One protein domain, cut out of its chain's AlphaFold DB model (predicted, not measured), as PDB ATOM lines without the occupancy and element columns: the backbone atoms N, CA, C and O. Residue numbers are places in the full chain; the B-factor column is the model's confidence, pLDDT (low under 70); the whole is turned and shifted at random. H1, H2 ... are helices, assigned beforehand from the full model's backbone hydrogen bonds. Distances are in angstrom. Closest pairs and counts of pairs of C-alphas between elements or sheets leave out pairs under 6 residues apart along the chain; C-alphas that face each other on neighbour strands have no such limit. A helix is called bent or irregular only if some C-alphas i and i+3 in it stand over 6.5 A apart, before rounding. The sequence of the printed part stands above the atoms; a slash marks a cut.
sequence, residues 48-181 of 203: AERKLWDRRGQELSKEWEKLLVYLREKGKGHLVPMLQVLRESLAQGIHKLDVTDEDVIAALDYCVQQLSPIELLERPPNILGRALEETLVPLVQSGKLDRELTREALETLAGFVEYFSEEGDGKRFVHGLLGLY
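What this domain is: This is residues 48 to 181 of the 203 residues of an uncharacterized protein of Candidatus Acetothermia bacterium (UniProt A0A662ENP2). A helical hairpin, H1 and H2, opens as a narrow V with the short helix H6 across its open end, and a bundle of three helices, H3, H4 and H5, packs on H2 through H4 and H5. H3 lies between H4 and H5, and H5 crosses H2. The printed part has 134 residues with six named helices, H1 to H6 in order, and no named strand: all helix. It is compact, with a radius of gyration of the C-alphas of 14.5 A, and spans 44 by 35 by 23 A.

How they stand to each other: Start with the hairpin of H1, residues 48 to 73, and H2, residues 77 to 94, at a shallow tilt of 19 degrees; residues 68 to 71 and 77 to 80 alone touch, with C-alphas 71 and 77 closest at 5.3 A. Next find the bundle, helices side by side: H3, residues 101 to 115, H4, residues 127 to 141, and H5, residues 147 to 165. H3 touches H4, closest C-alphas 107 and 129 at 4.0 A, and H5, closest C-alphas 105 and 158 at 5.2 A. H5 touches H2 at a steep tilt of 65 degrees, residues 149 to 157 alone meeting 79 to 86, closest C-alphas 153 and 83 at 5.7 A. H6, residues 172 to 180, touches residues 50 to 61 alone of H1, about perpendicular at 85 degrees, with C-alphas 57 and 176 closest at 3.9 A. Every O i to N i+4 pair is within hydrogen-bond range in H1, H3, H5 and H6, against 12 of 14 in H2 and 9 of 11 in H4.

Where its parts are: Find C-alpha 48 at (-52.044, 18.288, 18.341); from there H1 runs 38.0 A. H2 measures 26.2 A, H3 21.5 A, H4 21.1 A and H5 26.9 A; H6 runs 12.4 A to C-alpha 180 at (-53.467, 30.117, 7.906). H2 and H4 are only just irregular: C-alphas 78 and 81 are 7.0 A apart, 135 and 138 6.6 A.

The domain as a whole: Look for the two farthest C-alphas at Ala 48 and Ile 118, 45.5 A apart. The printed part has no cut; the link from H3 to H4 is long, and its residues 119 to 121 have pLDDT under 70.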
ATOM      1  N   ALA A  48     -52.435  17.213  17.436       91.25
ATOM      2  CA  ALA A  48     -52.044  18.288  18.341       91.25
ATOM      3  C   ALA A  48     -51.269  19.394  17.633       91.25
ATOM      4  O   ALA A  48     -51.494  20.553  17.959       91.25
ATOM      5  N   GLU A  49     -50.423  19.046  16.664       91.12
ATOM      6  CA  GLU A  49     -49.752  20.016  15.794       91.12
ATOM      7  C   GLU A  49     -50.781  20.849  15.041       91.12
ATOM      8  O   GLU A  49     -50.754  22.066  15.140       91.12
ATOM      9  N   ARG A  50     -51.786  20.212  14.429       91.88
ATOM     10  CA  ARG A  50     -52.871  20.932  13.753       91.88
ATOM     11  C   ARG A  50     -53.608  21.891  14.687       91.88
ATOM     12  O   ARG A  50     -53.786  23.048  14.345       91.88
ATOM     13  N   LYS A  51     -53.974  21.447  15.894       93.50
ATOM     14  CA  LYS A  51     -54.621  22.325  16.887       93.50
ATOM     15  C   LYS A  51     -53.728  23.482  17.333       93.50
ATOM     16  O   LYS A  51     -54.242  24.557  17.637       93.50
ATOM     17  N   LEU A  52     -52.420  23.249  17.438       92.75
ATOM     18  CA  LEU A  52     -51.452  24.295  17.742       92.75
ATOM     19  C   LEU A  52     -51.397  25.304  16.592       92.75
ATOM     20  O   LEU A  52     -51.547  26.495  16.846       92.75
ATOM     21  N   TRP A  53     -51.255  24.831  15.355       94.62
ATOM     22  CA  TRP A  53     -51.222  25.668  14.157       94.62
ATOM     23  C   TRP A  53     -52.503  26.483  14.010       94.62
ATOM     24  O   TRP A  53     -52.420  27.692  13.859       94.62
ATOM     25  N   ASP A  54     -53.681  25.873  14.165       95.06
ATOM     26  CA  ASP A  54     -54.971  26.572  14.088       95.06
ATOM     27  C   ASP A  54     -55.042  27.731  15.096       95.06
ATOM     28  O   ASP A  54     -55.447  28.844  14.757       95.06
ATOM     29  N   ARG A  55     -54.604  27.495  16.343       95.56
ATOM     30  CA  ARG A  55     -54.561  28.539  17.377       95.56
ATOM     31  C   ARG A  55     -53.579  29.649  17.008       95.56
ATOM     32  O   ARG A  55     -53.945  30.821  17.063       95.56
ATOM     33  N   ARG A  56     -52.353  29.291  16.617       95.94
ATOM     34  CA  ARG A  56     -51.329  30.270  16.221       95.94
ATOM     35  C   ARG A  56     -51.741  31.043  14.972       95.94
ATOM     36  O   ARG A  56     -51.438  32.223  14.879       95.94
ATOM     37  N   GLY A  57     -52.475  30.425  14.050       96.88
ATOM     38  CA  GLY A  57     -53.006  31.078  12.858       96.88
ATOM     39  C   GLY A  57     -54.049  32.134  13.206       96.88
ATOM     40  O   GLY A  57     -54.011  33.235  12.668       96.88
ATOM     41  N   GLN A  58     -54.931  31.853  14.169       97.31
ATOM     42  CA  GLN A  58     -55.874  32.853  14.681       97.31
ATOM     43  C   GLN A  58     -55.164  34.028  15.369       97.31
ATOM     44  O   GLN A  58     -55.571  35.173  15.185       97.31
ATOM     45  N   GLU A  59     -54.119  33.759  16.158       96.50
ATOM     46  CA  GLU A  59     -53.285  34.804  16.772       96.50
ATOM     47  C   GLU A  59     -52.595  35.655  15.698       96.50
ATOM     48  O   GLU A  59     -52.715  36.878  15.711       96.50
ATOM     49  N   LEU A  60     -51.954  35.003  14.723       97.44
ATOM     50  CA  LEU A  60     -51.273  35.657  13.611       97.44
ATOM     51  C   LEU A  60     -52.235  36.518  12.788       97.44
ATOM     52  O   LEU A  60     -51.894  37.648  12.464       97.44
ATOM     53  N   SER A  61     -53.444  36.033  12.486       97.75
ATOM     54  CA  SER A  61     -54.451  36.810  11.746       97.75
ATOM     55  C   SER A  61     -54.805  38.113  12.458       97.75
ATOM     56  O   SER A  61     -54.871  39.160  11.819       97.75
ATOM     57  N   LYS A  62     -54.991  38.063  13.782       97.81
ATOM     58  CA  LYS A  62     -55.340  39.245  14.582       97.81
ATOM     59  C   LYS A  62     -54.208  40.267  14.617       97.81
ATOM     60  O   LYS A  62     -54.459  41.454  14.438       97.81
ATOM     61  N   GLU A  63     -52.971  39.827  14.841       97.75
ATOM     62  CA  GLU A  63     -51.818  40.740  14.834       97.75
ATOM     63  C   GLU A  63     -51.537  41.285  13.428       97.75
ATOM     64  O   GLU A  63     -51.196  42.457  13.270       97.75
ATOM     65  N   TRP A  64     -51.767  40.478  12.391       98.06
ATOM     66  CA  TRP A  64     -51.658  40.914  11.003       98.06
ATOM     67  C   TRP A  64     -52.678  42.005  10.662       98.06
ATOM     68  O   TRP A  64     -52.321  43.011  10.059       98.06
ATOM     69  N   GLU A  65     -53.937  41.867  11.085       98.06
ATOM     70  CA  GLU A  65     -54.959  42.907  10.903       98.06
ATOM     71  C   GLU A  65     -54.535  44.245  11.528       98.06
ATOM     72  O   GLU A  65     -54.689  45.293  10.895       98.06
ATOM     73  N   LYS A  66     -53.929  44.215  12.722       98.25
ATOM     74  CA  LYS A  66     -53.376  45.418  13.365       98.25
ATOM     75  C   LYS A  66     -52.253  46.041  12.537       98.25
ATOM     76  O   LYS A  66     -52.256  47.257  12.352       98.25
ATOM     77  N   LEU A  67     -51.338  45.230  11.995       97.75
ATOM     78  CA  LEU A  67     -50.288  45.708  11.090       97.75
ATOM     79  C   LEU A  67     -50.893  46.402   9.861       97.75
ATOM     80  O   LEU A  67     -50.466  47.495   9.501       97.75
ATOM     81  N   LEU A  68     -51.911  45.811   9.230       97.62
ATOM     82  CA  LEU A  68     -52.546  46.394   8.043       97.62
ATOM     83  C   LEU A  68     -53.224  47.743   8.334       97.62
ATOM     84  O   LEU A  68     -53.161  48.656   7.505       97.62
ATOM     85  N   VAL A  69     -53.862  47.884   9.501       98.12
ATOM     86  CA  VAL A  69     -54.428  49.164   9.964       98.12
ATOM     87  C   VAL A  69     -53.311  50.183  10.186       98.12
ATOM     88  O   VAL A  69     -53.365  51.273   9.617       98.12
ATOM     89  N   TYR A  70     -52.258  49.799  10.911       97.81
ATOM     90  CA  TYR A  70     -51.095  50.649  11.166       97.81
ATOM     91  C   TYR A  70     -50.442  51.154   9.870       97.81
ATOM     92  O   TYR A  70     -50.197  52.352   9.715       97.81
ATOM     93  N   LEU A  71     -50.212  50.272   8.892       98.06
ATOM     94  CA  LEU A  71     -49.627  50.650   7.601       98.06
ATOM     95  C   LEU A  71     -50.503  51.656   6.855       98.06
ATOM     96  O   LEU A  71     -49.986  52.610   6.273       98.06
ATOM     97  N   ARG A  72     -51.828  51.485   6.892       97.19
ATOM     98  CA  ARG A  72     -52.766  52.435   6.283       97.19
ATOM     99  C   ARG A  72     -52.681  53.809   6.944       97.19
ATOM    100  O   ARG A  72     -52.576  54.805   6.233       97.19
ATOM    101  N   GLU A  73     -52.688  53.863   8.273       97.88
ATOM    102  CA  GLU A  73     -52.593  55.113   9.042       97.88
ATOM    103  C   GLU A  73     -51.266  55.848   8.809       97.88
ATOM    104  O   GLU A  73     -51.220  57.076   8.832       97.88
ATOM    105  N   LYS A  74     -50.188  55.109   8.528       97.62
ATOM    106  CA  LYS A  74     -48.873  55.666   8.178       97.62
ATOM    107  C   LYS A  74     -48.702  56.005   6.693       97.62
ATOM    108  O   LYS A  74     -47.603  56.374   6.293       97.62
ATOM    109  N   GLY A  75     -49.740  55.866   5.865       97.50
ATOM    110  CA  GLY A  75     -49.644  56.097   4.415       97.50
ATOM    111  C   GLY A  75     -48.855  55.020   3.652       97.50
ATOM    112  O   GLY A  75     -48.608  55.154   2.455       97.50
ATOM    113  N   LYS A  76     -48.507  53.912   4.314       97.75
ATOM    114  CA  LYS A  76     -47.777  52.757   3.765       97.75
ATOM    115  C   LYS A  76     -48.698  51.643   3.254       97.75
ATOM    116  O   LYS A  76     -48.290  50.497   3.094       97.75
ATOM    117  N   GLY A  77     -49.961  51.964   2.967       97.00
ATOM    118  CA  GLY A  77     -50.943  50.996   2.459       97.00
ATOM    119  C   GLY A  77     -50.552  50.348   1.121       97.00
ATOM    120  O   GLY A  77     -51.043  49.271   0.798       97.00
ATOM    121  N   HIS A  78     -49.639  50.966   0.370       96.38
ATOM    122  CA  HIS A  78     -49.106  50.435  -0.884       96.38
ATOM    123  C   HIS A  78     -48.247  49.168  -0.699       96.38
ATOM    124  O   HIS A  78     -48.111  48.403  -1.649       96.38
ATOM    125  N   LEU A  79     -47.727  48.896   0.508       97.88
ATOM    126  CA  LEU A  79     -46.952  47.682   0.813       97.88
ATOM    127  C   LEU A  79     -47.820  46.421   0.915       97.88
ATOM    128  O   LEU A  79     -47.329  45.307   0.739       97.88
ATOM    129  N   VAL A  80     -49.116  46.578   1.204       97.06
ATOM    130  CA  VAL A  80     -50.024  45.470   1.547       97.06
ATOM    131  C   VAL A  80     -50.067  44.359   0.485       97.06
ATOM    132  O   VAL A  80     -49.974  43.192   0.872       97.06
ATOM    133  N   PRO A  81     -50.157  44.648  -0.830       96.38
ATOM    134  CA  PRO A  81     -50.125  43.601  -1.850       96.38
ATOM    135  C   PRO A  81     -48.816  42.806  -1.842       96.38
ATOM    136  O   PRO A  81     -48.845  41.582  -1.954       96.38
ATOM    137  N   MET A  82     -47.673  43.475  -1.655       96.56
ATOM    138  CA  MET A  82     -46.372  42.808  -1.640       96.56
ATOM    139  C   MET A  82     -46.188  41.952  -0.381       96.56
ATOM    140  O   MET A  82     -45.732  40.815  -0.464       96.56
ATOM    141  N   LEU A  83     -46.641  42.443   0.776       97.69
ATOM    142  CA  LEU A  83     -46.665  41.668   2.020       97.69
ATOM    143  C   LEU A  83     -47.500  40.384   1.889       97.69
ATOM    144  O   LEU A  83     -47.109  39.340   2.411       97.69
ATOM    145  N   GLN A  84     -48.624  40.430   1.165       95.50
ATOM    146  CA  GLN A  84     -49.424  39.237   0.881       95.50
ATOM    147  C   GLN A  84     -48.654  38.225   0.016       95.50
ATOM    148  O   GLN A  84     -48.641  37.038   0.348       95.50
ATOM    149  N   VAL A  85     -47.978  38.683  -1.045       94.31
ATOM    150  CA  VAL A  85     -47.153  37.825  -1.921       94.31
ATOM    151  C   VAL A  85     -46.023  37.157  -1.137       94.31
ATOM    152  O   VAL A  85     -45.803  35.950  -1.266       94.31
ATOM    153  N   LEU A  86     -45.325  37.915  -0.287       95.94
ATOM    154  CA  LEU A  86     -44.251  37.387   0.555       95.94
ATOM    155  C   LEU A  86     -44.774  36.334   1.536       95.94
ATOM    156  O   LEU A  86     -44.184  35.263   1.660       95.94
ATOM    157  N   ARG A  87     -45.917  36.591   2.180       95.44
ATOM    158  CA  ARG A  87     -46.538  35.652   3.121       95.44
ATOM    159  C   ARG A  87     -46.919  34.326   2.455       95.44
ATOM    160  O   ARG A  87     -46.682  33.264   3.026       95.44
ATOM    161  N   GLU A  88     -47.469  34.376   1.244       92.25
ATOM    162  CA  GLU A  88     -47.782  33.176   0.458       92.25
ATOM    163  C   GLU A  88     -46.520  32.422   0.022       92.25
ATOM    164  O   GLU A  88     -46.476  31.194   0.112       92.25
ATOM    165  N   SER A  89     -45.477  33.147  -0.390       92.12
ATOM    166  CA  SER A  89     -44.190  32.560  -0.787       92.12
ATOM    167  C   SER A  89     -43.510  31.852   0.390       92.12
ATOM    168  O   SER A  89     -43.079  30.704   0.268       92.12
ATOM    169  N   LEU A  90     -43.499  32.490   1.567       95.19
ATOM    170  CA  LEU A  90     -43.019  31.891   2.814       95.19
ATOM    171  C   LEU A  90     -43.814  30.637   3.178       95.19
ATOM    172  O   LEU A  90     -43.218  29.615   3.508       95.19
ATOM    173  N   ALA A  91     -45.147  30.684   3.081       93.19
ATOM    174  CA  ALA A  91     -45.995  29.540   3.399       93.19
ATOM    175  C   ALA A  91     -45.645  28.323   2.530       93.19
ATOM    176  O   ALA A  91     -45.474  27.221   3.052       93.19
ATOM    177  N   GLN A  92     -45.468  28.530   1.222       88.69
ATOM    178  CA  GLN A  92     -45.080  27.468   0.291       88.69
ATOM    179  C   GLN A  92     -43.695  26.883   0.605       88.69
ATOM    180  O   GLN A  92     -43.516  25.666   0.514       88.69
ATOM    181  N   GLY A  93     -42.729  27.724   0.990       89.00
ATOM    182  CA  GLY A  93     -41.399  27.277   1.410       89.00
ATOM    183  C   GLY A  93     -41.440  26.461   2.704       89.00
ATOM    184  O   GLY A  93     -40.890  25.361   2.773       89.00
ATOM    185  N   ILE A  94     -42.166  26.957   3.709       92.56
ATOM    186  CA  ILE A  94     -42.278  26.354   5.045       92.56
ATOM    187  C   ILE A  94     -42.954  24.976   5.013       92.56
ATOM    188  O   ILE A  94     -42.596  24.107   5.801       92.56
ATOM    189  N   HIS A  95     -43.883  24.711   4.086       88.88
ATOM    190  CA  HIS A  95     -44.549  23.396   3.984       88.88
ATOM    191  C   HIS A  95     -43.588  22.213   3.859       88.88
ATOM    192  O   HIS A  95     -43.948  21.095   4.228       88.88
ATOM    193  N   LYS A  96     -42.397  22.444   3.301       80.38
ATOM    194  CA  LYS A  96     -41.422  21.397   2.973       80.38
ATOM    195  C   LYS A  96     -40.168  21.449   3.840       80.38
ATOM    196  O   LYS A  96     -39.312  20.578   3.693       80.38
ATOM    197  N   LEU A  97     -40.038  22.457   4.699       84.69
ATOM    198  CA  LEU A  97     -38.814  22.747   5.435       84.69
ATOM    199  C   LEU A  97     -39.100  22.788   6.934       84.69
ATOM    200  O   LEU A  97     -40.096  23.354   7.374       84.69
ATOM    201  N   ASP A  98     -38.201  22.208   7.724       87.06
ATOM    202  CA  ASP A  98     -38.230  22.385   9.173       87.06
ATOM    203  C   ASP A  98     -37.426  23.637   9.531       87.06
ATOM    204  O   ASP A  98     -36.208  23.574   9.669       87.06
ATOM    205  N   VAL A  99     -38.110  24.777   9.610       93.75
ATOM    206  CA  VAL A  99     -37.509  26.096   9.867       93.75
ATOM    207  C   VAL A  99     -38.068  26.723  11.139       93.75
ATOM    208  O   VAL A  99     -39.163  26.379  11.600       93.75
ATOM    209  N   THR A 100     -37.287  27.624  11.720       95.88
ATOM    210  CA  THR A 100     -37.644  28.451  12.874       95.88
ATOM    211  C   THR A 100     -38.065  29.859  12.449       95.88
ATOM    212  O   THR A 100     -37.913  30.246  11.291       95.88
ATOM    213  N   ASP A 101     -38.604  30.642  13.381       97.12
ATOM    214  CA  ASP A 101     -38.894  32.057  13.142       97.12
ATOM    215  C   ASP A 101     -37.592  32.849  12.877       97.12
ATOM    216  O   ASP A 101     -37.573  33.735  12.027       97.12
ATOM    217  N   GLU A 102     -36.482  32.463  13.519       96.31
ATOM    218  CA  GLU A 102     -35.140  33.024  13.282       96.31
ATOM    219  C   GLU A 102     -34.651  32.740  11.853       96.31
ATOM    220  O   GLU A 102     -34.144  33.633  11.177       96.31
ATOM    221  N   ASP A 103     -34.891  31.527  11.344       96.62
ATOM    222  CA  ASP A 103     -34.590  31.183   9.951       96.62
ATOM    223  C   ASP A 103     -35.376  32.047   8.955       96.62
ATOM    224  O   ASP A 103     -34.850  32.395   7.893       96.62
ATOM    225  N   VAL A 104     -36.632  32.377   9.275       97.62
ATOM    226  CA  VAL A 104     -37.473  33.258   8.451       97.62
ATOM    227  C   VAL A 104     -36.914  34.676   8.446       97.62
ATOM    228  O   VAL A 104     -36.763  35.245   7.367       97.62
ATOM    229  N   ILE A 105     -36.574  35.228   9.612       97.56
ATOM    230  CA  ILE A 105     -35.991  36.574   9.734       97.56
ATOM    231  C   ILE A 105     -34.683  36.652   8.941       97.56
ATOM    232  O   ILE A 105     -34.563  37.486   8.049       97.56
ATOM    233  N   ALA A 106     -33.764  35.704   9.158       96.50
ATOM    234  CA  ALA A 106     -32.493  35.654   8.439       96.50
ATOM    235  C   ALA A 106     -32.681  35.574   6.914       96.50
ATOM    236  O   ALA A 106     -31.963  36.224   6.157       96.50
ATOM    237  N   ALA A 107     -33.662  34.796   6.443       96.31
ATOM    238  CA  ALA A 107     -33.979  34.693   5.021       96.31
ATOM    239  C   ALA A 107     -34.523  36.010   4.436       96.31
ATOM    240  O   ALA A 107     -34.164  36.372   3.314       96.31
ATOM    241  N   LEU A 108     -35.375  36.723   5.180       97.19
ATOM    242  CA  LEU A 108     -35.922  38.016   4.765       97.19
ATOM    243  C   LEU A 108     -34.832  39.093   4.727       97.19
ATOM    244  O   LEU A 108     -34.707  39.771   3.708       97.19
ATOM    245  N   ASP A 109     -34.011  39.191   5.774       95.56
ATOM    246  CA  ASP A 109     -32.904  40.151   5.863       95.56
ATOM    247  C   ASP A 109     -31.865  39.924   4.764       95.56
ATOM    248  O   ASP A 109     -31.412  40.873   4.121       95.56
ATOM    249  N   TYR A 110     -31.552  38.659   4.467       94.50
ATOM    250  CA  TYR A 110     -30.713  38.314   3.322       94.50
ATOM    251  C   TYR A 110     -31.296  38.862   2.013       94.50
ATOM    252  O   TYR A 110     -30.591  39.501   1.231       94.50
ATOM    253  N   CYS A 111     -32.598  38.677   1.765       93.75
ATOM    254  CA  CYS A 111     -33.232  39.226   0.566       93.75
ATOM    255  C   CYS A 111     -33.237  40.765   0.544       93.75
ATOM    256  O   CYS A 111     -33.083  41.342  -0.531       93.75
ATOM    257  N   VAL A 112     -33.370  41.440   1.693       93.88
ATOM    258  CA  VAL A 112     -33.220  42.906   1.786       93.88
ATOM    259  C   VAL A 112     -31.829  43.327   1.313       93.88
ATOM    260  O   VAL A 112     -31.708  44.228   0.481       93.88
ATOM    261  N   GLN A 113     -30.784  42.643   1.786       90.81
ATOM    262  CA  GLN A 113     -29.398  42.914   1.398       90.81
ATOM    263  C   GLN A 113     -29.155  42.661  -0.093       90.81
ATOM    264  O   GLN A 113     -28.533  43.494  -0.745       90.81
ATOM    265  N   GLN A 114     -29.699  41.582  -0.665       89.62
ATOM    266  CA  GLN A 114     -29.569  41.289  -2.103       89.62
ATOM    267  C   GLN A 114     -30.228  42.344  -3.005       89.62
ATOM    268  O   GLN A 114     -29.845  42.520  -4.163       89.62
ATOM    269  N   LEU A 115     -31.234  43.055  -2.494       89.06
ATOM    270  CA  LEU A 115     -31.898  44.136  -3.219       89.06
ATOM    271  C   LEU A 115     -31.276  45.511  -2.954       89.06
ATOM    272  O   LEU A 115     -31.643  46.472  -3.643       89.06
ATOM    273  N   SER A 116     -30.322  45.596  -2.022       83.56
ATOM    274  CA  SER A 116     -29.553  46.804  -1.729       83.56
ATOM    275  C   SER A 116     -28.779  47.285  -2.966       83.56
ATOM    276  O   SER A 116     -28.329  46.474  -3.776       83.56
ATOM    277  N   PRO A 117     -28.576  48.605  -3.130       72.94
ATOM    278  CA  PRO A 117     -27.710  49.148  -4.177       72.94
ATOM    279  C   PRO A 117     -26.238  48.719  -4.066       72.94
ATOM    280  O   PRO A 117     -25.489  48.868  -5.029       72.94
ATOM    281  N   ILE A 118     -25.809  48.241  -2.893       71.69
ATOM    282  CA  ILE A 118     -24.434  47.809  -2.629       71.69
ATOM    283  C   ILE A 118     -24.341  46.305  -2.901       71.69
ATOM    284  O   ILE A 118     -25.017  45.522  -2.241       71.69
ATOM    285  N   GLU A 119     -23.490  45.900  -3.849       56.94
ATOM    286  CA  GLU A 119     -23.231  44.484  -4.126       56.94
ATOM    287  C   GLU A 119     -22.534  43.819  -2.928       56.94
ATOM    288  O   GLU A 119     -21.361  44.071  -2.647       56.94
ATOM    289  N   LEU A 120     -23.261  42.943  -2.232       61.91
ATOM    290  CA  LEU A 120     -22.724  42.054  -1.207       61.91
ATOM    291  C   LEU A 120     -22.761  40.615  -1.738       61.91
ATOM    292  O   LEU A 120     -23.830  40.058  -1.986       61.91
ATOM    293  N   LEU A 121     -21.586  39.999  -1.911       60.09
ATOM    294  CA  LEU A 121     -21.446  38.575  -2.251       60.09
ATOM    295  C   LEU A 121     -21.676  37.708  -1.005       60.09
ATOM    296  O   LEU A 121     -20.774  37.011  -0.534       60.09
ATOM    297  N   GLU A 122     -22.879  37.774  -0.449       75.12
ATOM    298  CA  GLU A 122     -23.287  36.928   0.667       75.12
ATOM    299  C   GLU A 122     -23.956  35.653   0.158       75.12
ATOM    300  O   GLU A 122     -24.567  35.620  -0.906       75.12
ATOM    301  N   ARG A 123     -23.781  34.557   0.898       84.12
ATOM    302  CA  ARG A 123     -24.454  33.291   0.591       84.12
ATOM    303  C   ARG A 123     -25.794  33.262   1.320       84.12
ATOM    304  O   ARG A 123     -25.843  33.749   2.449       84.12
ATOM    305  N   PRO A 124     -26.826  32.606   0.760       87.06
ATOM    306  CA  PRO A 124     -28.085  32.440   1.465       87.06
ATOM    307  C   PRO A 124     -27.865  31.788   2.837       87.06
ATOM    308  O   PRO A 124     -27.168  30.768   2.907       87.06
ATOM    309  N   PRO A 125     -28.461  32.329   3.914       89.31
ATOM    310  CA  PRO A 125     -28.216  31.855   5.276       89.31
ATOM    311  C   PRO A 125     -28.795  30.458   5.514       89.31
ATOM    312  O   PRO A 125     -28.276  29.687   6.317       89.31
ATOM    313  N   ASN A 126     -29.863  30.109   4.794       92.81
ATOM    314  CA  ASN A 126     -30.536  28.821   4.876       92.81
ATOM    315  C   ASN A 126     -31.267  28.486   3.558       92.81
ATOM    316  O   ASN A 126     -31.255  29.251   2.588       92.81
ATOM    317  N   ILE A 127     -31.901  27.308   3.515       92.25
ATOM    318  CA  ILE A 127     -32.631  26.817   2.331       92.25
ATOM    319  C   ILE A 127     -33.808  27.740   1.982       92.25
ATOM    320  O   ILE A 127     -34.102  27.926   0.802       92.25
ATOM    321  N   LEU A 128     -34.458  28.340   2.986       93.25
ATOM    322  CA  LEU A 128     -35.556  29.279   2.768       93.25
ATOM    323  C   LEU A 128     -35.061  30.570   2.099       93.25
ATOM    324  O   LEU A 128     -35.665  31.002   1.125       93.25
ATOM    325  N   GLY A 129     -33.934  31.127   2.551       92.25
ATOM    326  CA  GLY A 129     -33.293  32.296   1.942       92.25
ATOM    327  C   GLY A 129     -32.933  32.062   0.478       92.25
ATOM    328  O   GLY A 129     -33.243  32.900  -0.364       92.25
ATOM    329  N   ARG A 130     -32.386  30.882   0.147       92.19
ATOM    330  CA  ARG A 130     -32.127  30.504  -1.252       92.19
ATOM    331  C   ARG A 130     -33.423  30.448  -2.065       92.19
ATOM    332  O   ARG A 130     -33.481  30.991  -3.160       92.19
ATOM    333  N   ALA A 131     -34.466  29.811  -1.533       91.56
ATOM    334  CA  ALA A 131     -35.742  29.693  -2.236       91.56
ATOM    335  C   ALA A 131     -36.399  31.064  -2.489       91.56
ATOM    336  O   ALA A 131     -36.957  31.297  -3.565       91.56
ATOM    337  N   LEU A 132     -36.323  31.978  -1.516       92.25
ATOM    338  CA  LEU A 132     -36.818  33.347  -1.663       92.25
ATOM    339  C   LEU A 132     -35.990  34.140  -2.674       92.25
ATOM    340  O   LEU A 132     -36.571  34.806  -3.523       92.25
ATOM    341  N   GLU A 133     -34.664  34.039  -2.628       91.56
ATOM    342  CA  GLU A 133     -33.762  34.680  -3.588       91.56
ATOM    343  C   GLU A 133     -34.069  34.252  -5.025       91.56
ATOM    344  O   GLU A 133     -34.330  35.105  -5.874       91.56
ATOM    345  N   GLU A 134     -34.114  32.941  -5.280       91.69
ATOM    346  CA  GLU A 134     -34.418  32.362  -6.596       91.69
ATOM    347  C   GLU A 134     -35.795  32.801  -7.122       91.69
ATOM    348  O   GLU A 134     -36.009  32.863  -8.335       91.69
ATOM    349  N   THR A 135     -36.724  33.139  -6.223       90.75
ATOM    350  CA  THR A 135     -38.079  33.586  -6.571       90.75
ATOM    351  C   THR A 135     -38.163  35.100  -6.775       90.75
ATOM    352  O   THR A 135     -38.739  35.559  -7.760       90.75
ATOM    353  N   LEU A 136     -37.622  35.896  -5.852       92.19
ATOM    354  CA  LEU A 136     -37.831  37.344  -5.784       92.19
ATOM    355  C   LEU A 136     -36.820  38.120  -6.628       92.19
ATOM    356  O   LEU A 136     -37.211  39.014  -7.383       92.19
ATOM    357  N   VAL A 137     -35.530  37.786  -6.530       90.44
ATOM    358  CA  VAL A 137     -34.451  38.584  -7.136       90.44
ATOM    359  C   VAL A 137     -34.581  38.656  -8.664       90.44
ATOM    360  O   VAL A 137     -34.552  39.772  -9.193       90.44
ATOM    361  N   PRO A 138     -34.835  37.554  -9.401       93.31
ATOM    362  CA  PRO A 138     -35.031  37.628 -10.851       93.31
ATOM    363  C   PRO A 138     -36.244  38.476 -11.264       93.31
ATOM    364  O   PRO A 138     -36.232  39.136 -12.308       93.31
ATOM    365  N   LEU A 139     -37.313  38.484 -10.461       94.00
ATOM    366  CA  LEU A 139     -38.511  39.281 -10.740       94.00
ATOM    367  C   LEU A 139     -38.250  40.778 -10.548       94.00
ATOM    368  O   LEU A 139     -38.707  41.578 -11.364       94.00
ATOM    369  N   VAL A 140     -37.467  41.151  -9.534       93.56
ATOM    370  CA  VAL A 140     -37.034  42.541  -9.334       93.56
ATOM    371  C   VAL A 140     -36.060  42.972 -10.435       93.56
ATOM    372  O   VAL A 140     -36.231  44.031 -11.033       93.56
ATOM    373  N   GLN A 141     -35.072  42.137 -10.773       90.00
ATOM    374  CA  GLN A 141     -34.092  42.434 -11.828       90.00
ATOM    375  C   GLN A 141     -34.731  42.579 -13.214       90.00
ATOM    376  O   GLN A 141     -34.305  43.411 -14.009       90.00
ATOM    377  N   SER A 142     -35.778  41.801 -13.503       94.25
ATOM    378  CA  SER A 142     -36.547  41.913 -14.750       94.25
ATOM    379  C   SER A 142     -37.574  43.055 -14.755       94.25
ATOM    380  O   SER A 142     -38.287  43.217 -15.745       94.25
ATOM    381  N   GLY A 143     -37.676  43.831 -13.668       92.69
ATOM    382  CA  GLY A 143     -38.616  44.948 -13.529       92.69
ATOM    383  C   GLY A 143     -40.079  44.532 -13.345       92.69
ATOM    384  O   GLY A 143     -40.969  45.373 -13.437       92.69
ATOM    385  N   LYS A 144     -40.352  43.244 -13.098       94.69
ATOM    386  CA  LYS A 144     -41.707  42.733 -12.823       94.69
ATOM    387  C   LYS A 144     -42.179  43.063 -11.410       94.69
ATOM    388  O   LYS A 144     -43.383  43.121 -11.176       94.69
ATOM    389  N   LEU A 145     -41.241  43.243 -10.483       93.94
ATOM    390  CA  LEU A 145     -41.480  43.738  -9.134       93.94
ATOM    391  C   LEU A 145     -40.677  45.018  -8.922       93.94
ATOM    392  O   LEU A 145     -39.519  45.105  -9.329       93.94
ATOM    393  N   ASP A 146     -41.293  45.999  -8.269       95.19
ATOM    394  CA  ASP A 146     -40.605  47.229  -7.889       95.19
ATOM    395  C   ASP A 146     -39.591  46.946  -6.767       95.19
ATOM    396  O   ASP A 146     -39.910  46.270  -5.783       95.19
ATOM    397  N   ARG A 147     -38.353  47.425  -6.940       94.62
ATOM    398  CA  ARG A 147     -37.233  47.124  -6.035       94.62
ATOM    399  C   ARG A 147     -37.449  47.710  -4.646       94.62
ATOM    400  O   ARG A 147     -37.307  46.980  -3.667       94.62
ATOM    401  N   GLU A 148     -37.780  48.995  -4.561       94.50
ATOM    402  CA  GLU A 148     -37.923  49.689  -3.278       94.50
ATOM    403  C   GLU A 148     -39.154  49.189  -2.524       94.50
ATOM    404  O   GLU A 148     -39.056  48.879  -1.340       94.50
ATOM    405  N   LEU A 149     -40.272  48.983  -3.228       96.19
ATOM    406  CA  LEU A 149     -41.472  48.353  -2.683       96.19
ATOM    407  C   LEU A 149     -41.168  46.973  -2.094       96.19
ATOM    408  O   LEU A 149     -41.619  46.648  -0.997       96.19
ATOM    409  N   THR A 150     -40.427  46.144  -2.834       96.75
ATOM    410  CA  THR A 150     -40.076  44.787  -2.396       96.75
ATOM    411  C   THR A 150     -39.179  44.829  -1.169       96.75
ATOM    412  O   THR A 150     -39.437  44.109  -0.206       96.75
ATOM    413  N   ARG A 151     -38.157  45.690  -1.185       95.75
ATOM    414  CA  ARG A 151     -37.220  45.858  -0.074       95.75
ATOM    415  C   ARG A 151     -37.933  46.338   1.189       95.75
ATOM    416  O   ARG A 151     -37.804  45.703   2.229       95.75
ATOM    417  N   GLU A 152     -38.765  47.371   1.085       97.44
ATOM    418  CA  GLU A 152     -39.526  47.899   2.223       97.44
ATOM    419  C   GLU A 152     -40.546  46.877   2.760       97.44
ATOM    420  O   GLU A 152     -40.755  46.777   3.973       97.44
ATOM    421  N   ALA A 153     -41.166  46.073   1.888       98.12
ATOM    422  CA  ALA A 153     -42.066  45.001   2.310       98.12
ATOM    423  C   ALA A 153     -41.326  43.862   3.033       98.12
ATOM    424  O   ALA A 153     -41.845  43.344   4.021       98.12
ATOM    425  N   LEU A 154     -40.126  43.488   2.576       97.94
ATOM    426  CA  LEU A 154     -39.273  42.501   3.249       97.94
ATOM    427  C   LEU A 154     -38.852  42.993   4.642       97.94
ATOM    428  O   LEU A 154     -39.057  42.267   5.610       97.94
ATOM    429  N   GLU A 155     -38.366  44.235   4.756       97.88
ATOM    430  CA  GLU A 155     -37.999  44.869   6.036       97.88
ATOM    431  C   GLU A 155     -39.202  44.927   6.996       97.88
ATOM    432  O   GLU A 155     -39.110  44.560   8.168       97.88
ATOM    433  N   THR A 156     -40.370  45.332   6.483       98.50
ATOM    434  CA  THR A 156     -41.617  45.385   7.264       98.50
ATOM    435  C   THR A 156     -42.025  44.000   7.763       98.50
ATOM    436  O   THR A 156     -42.472  43.856   8.903       98.50
ATOM    437  N   LEU A 157     -41.894  42.974   6.919       98.50
ATOM    438  CA  LEU A 157     -42.241  41.608   7.287       98.50
ATOM    439  C   LEU A 157     -41.249  41.025   8.297       98.50
ATOM    440  O   LEU A 157     -41.698  40.388   9.245       98.50
ATOM    441  N   ALA A 158     -39.946  41.272   8.139       98.25
ATOM    442  CA  ALA A 158     -38.918  40.827   9.080       98.25
ATOM    443  C   ALA A 158     -39.174  41.397  10.483       98.25
ATOM    444  O   ALA A 158     -39.305  40.630  11.439       98.25
ATOM    445  N   GLY A 159     -39.399  42.712  10.592       98.12
ATOM    446  CA  GLY A 159     -39.726  43.353  11.871       98.12
ATOM    447  C   GLY A 159     -41.051  42.871  12.475       98.12
ATOM    448  O   GLY A 159     -41.177  42.738  13.691       98.12
ATOM    449  N   PHE A 160     -42.050  42.548  11.644       98.25
ATOM    450  CA  PHE A 160     -43.287  41.935  12.133       98.25
ATOM    451  C   PHE A 160     -43.060  40.516  12.675       98.25
ATOM    452  O   PHE A 160     -43.631  40.164  13.709       98.25
ATOM    453  N   VAL A 161     -42.258  39.698  11.987       98.06
ATOM    454  CA  VAL A 161     -41.927  38.333  12.425       98.06
ATOM    455  C   VAL A 161     -41.177  38.390  13.752       98.06
ATOM    456  O   VAL A 161     -41.536  37.640  14.659       98.06
ATOM    457  N   GLU A 162     -40.209  39.298  13.895       97.56
ATOM    458  CA  GLU A 162     -39.476  39.529  15.145       97.56
ATOM    459  C   GLU A 162     -40.433  39.866  16.299       97.56
ATOM    460  O   GLU A 162     -40.524  39.092  17.254       97.56
ATOM    461  N   TYR A 163     -41.246  40.923  16.156       96.50
ATOM    462  CA  TYR A 163     -42.255  41.323  17.150       96.50
ATOM    463  C   TYR A 163     -43.208  40.176  17.519       96.50
ATOM    464  O   TYR A 163     -43.476  39.912  18.692       96.50
ATOM    465  N   PHE A 164     -43.737  39.464  16.522       96.19
ATOM    466  CA  PHE A 164     -44.697  38.392  16.773       96.19
ATOM    467  C   PHE A 164     -44.062  37.217  17.528       96.19
ATOM    468  O   PHE A 164     -44.750  36.526  18.291       96.19
ATOM    469  N   SER A 165     -42.760  36.991  17.336       94.69
ATOM    470  CA  SER A 165     -42.034  35.832  17.860       94.69
ATOM    471  C   SER A 165     -41.495  36.018  19.283       94.69
ATOM    472  O   SER A 165     -41.147  35.014  19.904       94.69
ATOM    473  N   GLU A 166     -41.506  37.238  19.842       89.19
ATOM    474  CA  GLU A 166     -40.943  37.557  21.172       89.19
ATOM    475  C   GLU A 166     -41.454  36.648  22.309       89.19
ATOM    476  O   GLU A 166     -40.681  36.199  23.151       89.19
ATOM    477  N   GLU A 167     -42.750  36.313  22.329       81.31
ATOM    478  CA  GLU A 167     -43.362  35.457  23.367       81.31
ATOM    479  C   GLU A 167     -43.499  33.976  22.931       81.31
ATOM    480  O   GLU A 167     -44.388  33.243  23.385       81.31
ATOM    481  N   GLY A 168     -42.679  33.542  21.971       78.88
ATOM    482  CA  GLY A 168     -42.816  32.275  21.252       78.88
ATOM    483  C   GLY A 168     -41.949  31.108  21.740       78.88
ATOM    484  O   GLY A 168     -41.122  31.212  22.637       78.88
ATOM    485  N   ASP A 169     -42.144  29.957  21.091       83.19
ATOM    486  CA  ASP A 169     -41.317  28.747  21.202       83.19
ATOM    487  C   ASP A 169     -40.260  28.654  20.081       83.19
ATOM    488  O   ASP A 169     -39.774  27.566  19.772       83.19
ATOM    489  N   GLY A 170     -39.952  29.784  19.433       91.19
ATOM    490  CA  GLY A 170     -39.087  29.872  18.250       91.19
ATOM    491  C   GLY A 170     -39.739  29.412  16.940       91.19
ATOM    492  O   GLY A 170     -39.080  29.423  15.903       91.19
ATOM    493  N   LYS A 171     -41.009  28.982  16.965       94.56
ATOM    494  CA  LYS A 171     -41.804  28.613  15.776       94.56
ATOM    495  C   LYS A 171     -43.207  29.215  15.815       94.56
ATOM    496  O   LYS A 171     -44.139  28.675  15.216       94.56
ATOM    497  N   ARG A 172     -43.414  30.295  16.566       95.75
ATOM    498  CA  ARG A 172     -44.730  30.910  16.738       95.75
ATOM    499  C   ARG A 172     -45.238  31.466  15.412       95.75
ATOM    500  O   ARG A 172     -46.390  31.184  15.067       95.75
ATOM    501  N   PHE A 173     -44.402  32.193  14.666       97.38
ATOM    502  CA  PHE A 173     -44.758  32.701  13.338       97.38
ATOM    503  C   PHE A 173     -44.942  31.553  12.342       97.38
ATOM    504  O   PHE A 173     -45.995  31.464  11.710       97.38
ATOM    505  N   VAL A 174     -43.984  30.624  12.264       96.81
ATOM    506  CA  VAL A 174     -44.031  29.445  11.379       96.81
ATOM    507  C   VAL A 174     -45.306  28.622  11.597       96.81
ATOM    508  O   VAL A 174     -46.032  28.319  10.647       96.81
ATOM    509  N   HIS A 175     -45.642  28.300  12.849       95.56
ATOM    510  CA  HIS A 175     -46.877  27.593  13.191       95.56
ATOM    511  C   HIS A 175     -48.127  28.412  12.869       95.56
ATOM    512  O   HIS A 175     -49.137  27.841  12.455       95.56
ATOM    513  N   GLY A 176     -48.079  29.733  13.056       96.50
ATOM    514  CA  GLY A 176     -49.175  30.616  12.674       96.50
ATOM    515  C   GLY A 176     -49.421  30.593  11.172       96.50
ATOM    516  O   GLY A 176     -50.563  30.453  10.727       96.50
ATOM    517  N   LEU A 177     -48.349  30.637  10.386       96.50
ATOM    518  CA  LEU A 177     -48.428  30.600   8.937       96.50
ATOM    519  C   LEU A 177     -48.949  29.249   8.435       96.50
ATOM    520  O   LEU A 177     -49.820  29.229   7.573       96.50
ATOM    521  N   LEU A 178     -48.510  28.137   9.032       94.81
ATOM    522  CA  LEU A 178     -49.055  26.796   8.767       94.81
ATOM    523  C   LEU A 178     -50.533  26.648   9.162       94.81
ATOM    524  O   LEU A 178     -51.244  25.829   8.583       94.81
ATOM    525  N   GLY A 179     -51.007  27.422  10.140       94.81
ATOM    526  CA  GLY A 179     -52.423  27.480  10.504       94.81
ATOM    527  C   GLY A 179     -53.272  28.200   9.459       94.81
ATOM    528  O   GLY A 179     -54.351  27.728   9.106       94.81
ATOM    529  N   LEU A 180     -52.779  29.329   8.940       94.75
ATOM    530  CA  LEU A 180     -53.467  30.117   7.906       94.75
ATOM    531  C   LEU A 180     -53.367  29.487   6.512       94.75
ATOM    532  O   LEU A 180     -54.313  29.545   5.729       94.75
ATOM    533  N   TYR A 181     -52.229  28.862   6.222       93.50
ATOM    534  CA  TYR A 181     -51.899  28.220   4.958       93.50
ATOM    535  C   TYR A 181     -51.468  26.779   5.241       93.50
ATOM    536  O   TYR A 181     -50.274  26.481   5.242       93.50
TER     537      TYR A 181